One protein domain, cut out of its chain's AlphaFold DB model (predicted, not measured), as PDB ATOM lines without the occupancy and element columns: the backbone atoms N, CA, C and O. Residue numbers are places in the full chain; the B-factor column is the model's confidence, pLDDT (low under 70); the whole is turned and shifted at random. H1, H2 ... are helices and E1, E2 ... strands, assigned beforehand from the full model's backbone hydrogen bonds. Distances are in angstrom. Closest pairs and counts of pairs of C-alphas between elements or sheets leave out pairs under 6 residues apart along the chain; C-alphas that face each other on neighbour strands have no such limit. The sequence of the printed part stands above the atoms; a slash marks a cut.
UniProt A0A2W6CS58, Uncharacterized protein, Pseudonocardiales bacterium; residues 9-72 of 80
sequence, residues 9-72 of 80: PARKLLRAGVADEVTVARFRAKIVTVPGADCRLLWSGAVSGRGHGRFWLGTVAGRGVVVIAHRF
ATOM      1  N   PRO A   9     284.459 247.289 145.771       87.19
ATOM      2  CA  PRO A   9     285.427 246.323 145.252       87.19
ATOM      3  C   PRO A   9     285.512 246.322 143.718       87.19
ATOM      4  O   PRO A   9     286.592 246.203 143.144       87.19
ATOM      5  N   ALA A  10     284.382 246.521 143.039       86.12
ATOM      6  CA  ALA A  10     284.347 246.627 141.588       86.12
ATOM      7  C   ALA A  10     284.939 247.963 141.098       86.12
ATOM      8  O   ALA A  10     285.573 247.990 140.044       86.12
ATOM      9  N   ARG A  11     284.818 249.059 141.867       87.75
ATOM     10  CA  ARG A  11     285.517 250.327 141.566       87.75
ATOM     11  C   ARG A  11     287.023 250.178 141.705       87.75
ATOM     12  O   ARG A  11     287.755 250.666 140.850       87.75
ATOM     13  N   LYS A  12     287.487 249.478 142.743       89.75
ATOM     14  CA  LYS A  12     288.907 249.149 142.916       89.75
ATOM     15  C   LYS A  12     289.428 248.319 141.742       89.75
ATOM     16  O   LYS A  12     290.484 248.643 141.211       89.75
ATOM     17  N   LEU A  13     288.667 247.314 141.301       89.94
ATOM     18  CA  LEU A  13     289.016 246.499 140.136       89.94
ATOM     19  C   LEU A  13     289.072 247.325 138.844       89.94
ATOM     20  O   LEU A  13     289.997 247.155 138.060       89.94
ATOM     21  N   LEU A  14     288.127 248.249 138.637       88.94
ATOM     22  CA  LEU A  14     288.168 249.173 137.502       88.94
ATOM     23  C   LEU A  14     289.433 250.040 137.530       88.94
ATOM     24  O   LEU A  14     290.126 250.113 136.523       88.94
ATOM     25  N   ARG A  15     289.761 250.651 138.677       89.38
ATOM     26  CA  ARG A  15     290.981 251.464 138.822       89.38
ATOM     27  C   ARG A  15     292.245 250.651 138.534       89.38
ATOM     28  O   ARG A  15     293.104 251.125 137.803       89.38
ATOM     29  N   ALA A  16     292.327 249.428 139.059       90.00
ATOM     30  CA  ALA A  16     293.445 248.528 138.791       90.00
ATOM     31  C   ALA A  16     293.531 248.143 137.306       90.00
ATOM     32  O   ALA A  16     294.600 248.220 136.722       90.00
ATOM     33  N   GLY A  17     292.405 247.798 136.674       88.44
ATOM     34  CA  GLY A  17     292.375 247.390 135.269       88.44
ATOM     35  C   GLY A  17     292.748 248.505 134.288       88.44
ATOM     36  O   GLY A  17     293.316 248.215 133.243       88.44
ATOM     37  N   VAL A  18     292.455 249.768 134.615       88.62
ATOM     38  CA  VAL A  18     292.873 250.925 133.798       88.62
ATOM     39  C   VAL A  18     294.377 251.199 133.928       88.62
ATOM     40  O   VAL A  18     294.980 251.699 132.983       88.62
ATOM     41  N   ALA A  19     294.983 250.858 135.069       88.88
ATOM     42  CA  ALA A  19     296.422 250.992 135.307       88.88
ATOM     43  C   ALA A  19     297.239 249.762 134.860       88.88
ATOM     44  O   ALA A  19     298.459 249.846 134.771       88.88
ATOM     45  N   ASP A  20     296.588 248.626 134.598       88.62
ATOM     46  CA  ASP A  20     297.236 247.387 134.170       88.62
ATOM     47  C   ASP A  20     297.413 247.342 132.647       88.62
ATOM     48  O   ASP A  20     296.447 247.230 131.885       88.62
ATOM     49  N   GLU A  21     298.666 247.378 132.197       88.62
ATOM     50  CA  GLU A  21     299.024 247.386 130.777       88.62
ATOM     51  C   GLU A  21     298.493 246.164 130.022       88.62
ATOM     52  O   GLU A  21     298.058 246.288 128.875       88.62
ATOM     53  N   VAL A  22     298.449 244.992 130.666       90.62
ATOM     54  CA  VAL A  22     297.942 243.756 130.052       90.62
ATOM     55  C   VAL A  22     296.438 243.862 129.800       90.62
ATOM     56  O   VAL A  22     295.949 243.544 128.708       90.62
ATOM     57  N   THR A  23     295.682 244.358 130.780       89.25
ATOM     58  CA  THR A  23     294.244 244.610 130.631       89.25
ATOM     59  C   THR A  23     293.969 245.681 129.574       89.25
ATOM     60  O   THR A  23     293.058 245.509 128.754       89.25
ATOM     61  N   VAL A  24     294.772 246.748 129.528       88.25
ATOM     62  CA  VAL A  24     294.673 247.796 128.500       88.25
ATOM     63  C   VAL A  24     294.977 247.240 127.105       88.25
ATOM     64  O   VAL A  24     294.235 247.527 126.162       88.25
ATOM     65  N   ALA A  25     296.001 246.400 126.955       88.62
ATOM     66  CA  ALA A  25     296.321 245.743 125.689       88.62
ATOM     67  C   ALA A  25     295.173 244.833 125.220       88.62
ATOM     68  O   ALA A  25     294.757 244.907 124.061       88.62
ATOM     69  N   ARG A  26     294.572 244.051 126.131       89.75
ATOM     70  CA  ARG A  26     293.386 243.223 125.838       89.75
ATOM     71  C   ARG A  26     292.198 244.063 125.372       89.75
ATOM     72  O   ARG A  26     291.452 243.625 124.497       89.75
ATOM     73  N   PHE A  27     292.002 245.239 125.964       87.62
ATOM     74  CA  PHE A  27     290.970 246.177 125.533       87.62
ATOM     75  C   PHE A  27     291.267 246.712 124.127       87.62
ATOM     76  O   PHE A  27     290.423 246.600 123.241       87.62
ATOM     77  N   ARG A  28     292.482 247.222 123.884       85.62
ATOM     78  CA  ARG A  28     292.894 247.771 122.580       85.62
ATOM     79  C   ARG A  28     292.813 246.749 121.447       85.62
ATOM     80  O   ARG A  28     292.385 247.105 120.359       85.62
ATOM     81  N   ALA A  29     293.101 245.476 121.711       88.00
ATOM     82  CA  ALA A  29     292.958 244.395 120.731       88.00
ATOM     83  C   ALA A  29     291.509 244.169 120.242       88.00
ATOM     84  O   ALA A  29     291.280 243.433 119.284       88.00
ATOM     85  N   LYS A  30     290.509 244.762 120.907       85.75
ATOM     86  CA  LYS A  30     289.099 244.742 120.488       85.75
ATOM     87  C   LYS A  30     288.676 246.009 119.751       85.75
ATOM     88  O   LYS A  30     287.508 246.134 119.390       85.75
ATOM     89  N   ILE A  31     289.593 246.943 119.537       84.75
ATOM     90  CA  ILE A  31     289.368 248.121 118.716       84.75
ATOM     91  C   ILE A  31     289.799 247.792 117.289       84.75
ATOM     92  O   ILE A  31     290.926 247.362 117.064       84.75
ATOM     93  N   VAL A  32     288.903 247.999 116.328       82.38
ATOM     94  CA  VAL A  32     289.183 247.845 114.900       82.38
ATOM     95  C   VAL A  32     289.006 249.180 114.184       82.38
ATOM     96  O   VAL A  32     288.040 249.909 114.417       82.38
ATOM     97  N   THR A  33     289.959 249.502 113.316       77.81
ATOM     98  CA  THR A  33     289.901 250.625 112.376       77.81
ATOM     99  C   THR A  33     289.339 250.128 111.055       77.81
ATOM    100  O   THR A  33     289.820 249.128 110.521       77.81
ATOM    101  N   VAL A  34     288.336 250.816 110.516       75.81
ATOM    102  CA  VAL A  34     287.755 250.485 109.209       75.81
ATOM    103  C   VAL A  34     288.145 251.571 108.205       75.81
ATOM    104  O   VAL A  34     287.947 252.748 108.506       75.81
ATOM    105  N   PRO A  35     288.695 251.214 107.027       72.75
ATOM    106  CA  PRO A  35     288.976 252.181 105.968       72.75
ATOM    107  C   PRO A  35     287.724 252.995 105.599       72.75
ATOM    108  O   PRO A  35     286.649 252.426 105.428       72.75
ATOM    109  N   GLY A  36     287.855 254.322 105.502       73.38
ATOM    110  CA  GLY A  36     286.741 255.248 105.235       73.38
ATOM    111  C   GLY A  36     285.914 255.637 106.469       73.38
ATOM    112  O   GLY A  36     284.911 256.339 106.357       73.38
ATOM    113  N   ALA A  37     286.307 255.181 107.659       66.81
ATOM    114  CA  ALA A  37     285.704 255.572 108.924       66.81
ATOM    115  C   ALA A  37     286.644 256.551 109.647       66.81
ATOM    116  O   ALA A  37     287.232 256.220 110.674       66.81
ATOM    117  N   ASP A  38     286.777 257.756 109.089       58.22
ATOM    118  CA  ASP A  38     287.924 258.658 109.286       58.22
ATOM    119  C   ASP A  38     288.216 259.141 110.712       58.22
ATOM    120  O   ASP A  38     289.252 259.749 110.897       58.22
ATOM    121  N   CYS A  39     287.395 258.832 111.721       62.09
ATOM    122  CA  CYS A  39     287.750 258.931 113.150       62.09
ATOM    123  C   CYS A  39     286.931 257.953 114.017       62.09
ATOM    124  O   CYS A  39     286.622 258.224 115.180       62.09
ATOM    125  N   ARG A  40     286.488 256.821 113.452       65.88
ATOM    126  CA  ARG A  40     285.607 255.869 114.148       65.88
ATOM    127  C   ARG A  40     286.351 254.576 114.439       65.88
ATOM    128  O   ARG A  40     286.380 253.651 113.633       65.88
ATOM    129  N   LEU A  41     286.896 254.507 115.645       72.12
ATOM    130  CA  LEU A  41     287.320 253.253 116.248       72.12
ATOM    131  C   LEU A  41     286.083 252.409 116.560       72.12
ATOM    132  O   LEU A  41     285.233 252.804 117.361       72.12
ATOM    133  N   LEU A  42     285.966 251.249 115.920       74.38
ATOM    134  CA  LEU A  42     284.868 250.326 116.173       74.38
ATOM    135  C   LEU A  42     285.276 249.334 117.255       74.38
ATOM    136  O   LEU A  42     286.349 248.741 117.221       74.38
ATOM    137  N   TRP A  43     284.396 249.127 118.226       78.38
ATOM    138  CA  TRP A  43     284.584 248.101 119.243       78.38
ATOM    139  C   TRP A  43     284.004 246.768 118.759       78.38
ATOM    140  O   TRP A  43     282.789 246.641 118.619       78.38
ATOM    141  N   SER A  44     284.850 245.757 118.560       78.44
ATOM    142  CA  SER A  44     284.450 244.413 118.113       78.44
ATOM    143  C   SER A  44     284.089 243.465 119.264       78.44
ATOM    144  O   SER A  44     283.480 242.421 119.055       78.44
ATOM    145  N   GLY A  45     284.413 243.824 120.511       71.38
ATOM    146  CA  GLY A  45     284.162 242.998 121.699       71.38
ATOM    147  C   GLY A  45     282.727 243.068 122.240       71.38
ATOM    148  O   GLY A  45     282.534 243.018 123.455       71.38
ATOM    149  N   ALA A  46     281.718 243.301 121.401       65.56
ATOM    150  CA  ALA A  46     280.333 243.384 121.855       65.56
ATOM    151  C   ALA A  46     279.761 241.977 122.101       65.56
ATOM    152  O   ALA A  46     279.477 241.240 121.168       65.56
ATOM    153  N   VAL A  47     279.546 241.615 123.370       60.88
ATOM    154  CA  VAL A  47     278.934 240.322 123.747       60.88
ATOM    155  C   VAL A  47     277.399 240.335 123.578       60.88
ATOM    156  O   VAL A  47     276.752 239.299 123.674       60.88
ATOM    157  N   SER A  48     276.772 241.492 123.307       59.41
ATOM    158  CA  SER A  48     275.344 241.549 122.952       59.41
ATOM    159  C   SER A  48     274.970 242.763 122.096       59.41
ATOM    160  O   SER A  48     275.527 243.848 122.260       59.41
ATOM    161  N   GLY A  49     273.973 242.591 121.220       56.16
ATOM    162  CA  GLY A  49     273.478 243.624 120.296       56.16
ATOM    163  C   GLY A  49     272.594 244.712 120.922       56.16
ATOM    164  O   GLY A  49     272.125 245.596 120.219       56.16
ATOM    165  N   ARG A  50     272.355 244.697 122.244       59.72
ATOM    166  CA  ARG A  50     271.440 245.643 122.927       59.72
ATOM    167  C   ARG A  50     272.087 246.992 123.284       59.72
ATOM    168  O   ARG A  50     271.863 247.532 124.366       59.72
ATOM    169  N   GLY A  51     272.905 247.528 122.384       62.19
ATOM    170  CA  GLY A  51     273.208 248.960 122.350       62.19
ATOM    171  C   GLY A  51     274.516 249.443 122.975       62.19
ATOM    172  O   GLY A  51     274.834 250.601 122.770       62.19
ATOM    173  N   HIS A  52     275.310 248.627 123.677       71.12
ATOM    174  CA  HIS A  52     276.658 249.037 124.109       71.12
ATOM    175  C   HIS A  52     277.580 247.824 124.299       71.12
ATOM    176  O   HIS A  52     277.224 246.878 125.010       71.12
ATOM    177  N   GLY A  53     278.783 247.870 123.715       78.62
ATOM    178  CA  GLY A  53     279.833 246.882 123.973       78.62
ATOM    179  C   GLY A  53     280.198 246.837 125.460       78.62
ATOM    180  O   GLY A  53     280.224 247.870 126.133       78.62
ATOM    181  N   ARG A  54     280.457 245.638 125.988       85.44
ATOM    182  CA  ARG A  54     280.867 245.420 127.383       85.44
ATOM    183  C   ARG A  54     282.251 244.799 127.401       85.44
ATOM    184  O   ARG A  54     282.521 243.893 126.622       85.44
ATOM    185  N   PHE A  55     283.093 245.267 128.308       87.25
ATOM    186  CA  PHE A  55     284.414 244.713 128.550       87.25
ATOM    187  C   PHE A  55     284.451 244.084 129.939       87.25
ATOM    188  O   PHE A  55     284.024 244.699 130.918       87.25
ATOM    189  N   TRP A  56     284.922 242.846 130.019       89.38
ATOM    190  CA  TRP A  56     285.074 242.130 131.278       89.38
ATOM    191  C   TRP A  56     286.382 242.522 131.963       89.38
ATOM    192  O   TRP A  56     287.426 242.595 131.312       89.38
ATOM    193  N   LEU A  57     286.315 242.775 133.270       87.81
ATOM    194  CA  LEU A  57     287.455 243.185 134.094       87.81
ATOM    195  C   LEU A  57     287.967 242.060 134.992       87.81
ATOM    196  O   LEU A  57     289.141 242.046 135.338       87.81
ATOM    197  N   GLY A  58     287.094 241.140 135.391       89.06
ATOM    198  CA  GLY A  58     287.418 240.143 136.402       89.06
ATOM    199  C   GLY A  58     286.181 239.646 137.135       89.06
ATOM    200  O   GLY A  58     285.044 239.956 136.768       89.06
ATOM    201  N   THR A  59     286.416 238.914 138.217       91.00
ATOM    202  CA  THR A  59     285.371 238.400 139.104       91.00
ATOM    203  C   THR A  59     285.575 238.958 140.508       91.00
ATOM    204  O   THR A  59     286.689 238.973 141.019       91.00
ATOM    205  N   VAL A  60     284.495 239.404 141.146       87.44
ATOM    206  CA  VAL A  60     284.474 239.894 142.531       87.44
ATOM    207  C   VAL A  60     283.377 239.144 143.274       87.44
ATOM    208  O   VAL A  60     282.232 239.158 142.829       87.44
ATOM    209  N   ALA A  61     283.713 238.497 144.396       86.88
ATOM    210  CA  ALA A  61     282.761 237.728 145.210       86.88
ATOM    211  C   ALA A  61     281.883 236.766 144.372       86.88
ATOM    212  O   ALA A  61     280.662 236.732 144.508       86.88
ATOM    213  N   GLY A  62     282.504 236.045 143.431       87.94
ATOM    214  CA  GLY A  62     281.817 235.098 142.541       87.94
ATOM    215  C   GLY A  62     281.006 235.725 141.398       87.94
ATOM    216  O   GLY A  62     280.372 234.998 140.642       87.94
ATOM    217  N   ARG A  63     281.020 237.055 141.228       86.94
ATOM    218  CA  ARG A  63     280.283 237.755 140.160       86.94
ATOM    219  C   ARG A  63     281.219 238.391 139.140       86.94
ATOM    220  O   ARG A  63     282.157 239.093 139.508       86.94
ATOM    221  N   GLY A  64     280.928 238.187 137.856       88.25
ATOM    222  CA  GLY A  64     281.644 238.843 136.763       88.25
ATOM    223  C   GLY A  64     281.407 240.354 136.768       88.25
ATOM    224  O   GLY A  64     280.265 240.814 136.781       88.25
ATOM    225  N   VAL A  65     282.488 241.128 136.737       88.94
ATOM    226  CA  VAL A  65     282.453 242.588 136.664       88.94
ATOM    227  C   VAL A  65     282.730 243.011 135.230       88.94
ATOM    228  O   VAL A  65     283.761 242.670 134.647       88.94
ATOM    229  N   VAL A  66     281.799 243.777 134.668       87.44
ATOM    230  CA  VAL A  66     281.899 244.329 133.318       87.44
ATOM    231  C   VAL A  66     281.725 245.841 133.348       87.44
ATOM    232  O   VAL A  66     280.960 246.381 134.146       87.44
ATOM    233  N   VAL A  67     282.409 246.519 132.436       85.56
ATOM    234  CA  VAL A  67     282.278 247.954 132.187       85.56
ATOM    235  C   VAL A  67     281.757 248.171 130.770       85.56
ATOM    236  O   VAL A  67     281.993 247.363 129.872       85.56
ATOM    237  N   ILE A  68     281.018 249.256 130.552       83.12
ATOM    238  CA  ILE A  68     280.656 249.671 129.196       83.12
ATOM    239  C   ILE A  68     281.943 250.099 128.481       83.12
ATOM    240  O   ILE A  68     282.675 250.926 129.013       83.12
ATOM    241  N   ALA A  69     282.217 249.548 127.298       83.56
ATOM    242  CA  ALA A  69     283.522 249.656 126.640       83.56
ATOM    243  C   ALA A  69     283.992 251.112 126.460       83.56
ATOM    244  O   ALA A  69     285.111 251.437 126.843       83.56
ATOM    245  N   HIS A  70     283.115 252.018 126.011       79.06
ATOM    246  CA  HIS A  70     283.447 253.445 125.852       79.06
ATOM    247  C   HIS A  70     283.725 254.184 127.176       79.06
ATOM    248  O   HIS A  70     284.127 255.339 127.156       79.06
ATOM    249  N   ARG A  71     283.458 253.561 128.332       84.25
ATOM    250  CA  ARG A  71     283.746 254.114 129.666       84.25
ATOM    251  C   ARG A  71     285.016 253.543 130.288       84.25
ATOM    252  O   ARG A  71     285.400 253.999 131.357       84.25
ATOM    253  N   PHE A  72     285.611 252.512 129.685       82.81
ATOM    254  CA  PHE A  72     286.825 251.894 130.218       82.81
ATOM    255  C   PHE A  72     288.054 252.773 129.992       82.81
ATOM    256  O   PHE A  72     288.907 252.869 130.863       82.81
TER     257      PHE A  72
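This is residues 9 to 72 of the 80 residues of an uncharacterized protein of Pseudonocardiales bacterium (UniProt A0A2W6CS58). What does the model look like at first sight? It is a flat shape with a strand hairpin towards each end of its long axis: helix H1 packs on the longer hairpin, E3 and E4, while the short hairpin E1 and E2 reaches away from it. H2 meets H1 at a corner, like an L, and leads towards the short hairpin. What is it made of? The printed part has 64 residues, with two named helices and four named strands in the order H1, H2, E1, E2, E3, E4; the class is mixed, helices and strands, and each pair of strands is an antiparallel sheet of two. How compact is it? It is only just loose, close to compact, with a radius of gyration of the C-alphas of 12.9 A and spans of 43 by 27 by 14 A.

How do the helices meet? H1, residues 9 to 19, and H2, residues 21 to 28, only just touch, and only at the corner by their tight link, with 3 pairs of C-alphas within 8 A; the closest are those of Gly 17 and Thr 23, 5.7 A apart. Their lines are about perpendicular, at 87 degrees, and in both helices every O i to N i+4 pair is within hydrogen-bond range. How do the strands pair? E1, residues 31 to 33, and E2, residues 41 to 43, form an antiparallel hairpin at 138 degrees, with N 32 and O 42 at 2.8 A. E3, residues 54 to 60, and E4, residues 63 to 68, form another at 150 degrees, with N 55 and O 67 at 2.8 A and N 63 and O 60 at 2.9 A. Which parts are near, and which apart? The closest C-alphas of H1 and E3, those of Gly 17 and Leu 57, are 6.6 A apart, and those of H2 and E3, Phe 27 and Phe 55, are 7.4 A apart. E1 is apart from E3 and E4, and so is E2.

Where does H1 lie? It begins at C-alpha 9, (285.427, 246.323, 145.252), and is 15.5 A long; H2 is 10.2 A long. Where are the longer strands? E3 begins at C-alpha 54, (280.867, 245.420, 127.383), and is 16.5 A long; E4 is 16.2 A long and ends at C-alpha 68, (280.656, 249.671, 129.196).

How far does it reach? The two C-alphas farthest apart are those of Gly 36 and Ala 61, 43.8 A. Are there cuts or long links? The printed part has no cut, and no link is long. Where is confidence low? The pLDDT is under 70 at residues 37 to 40 and 46 to 51; the mean of the printed part is 81.2.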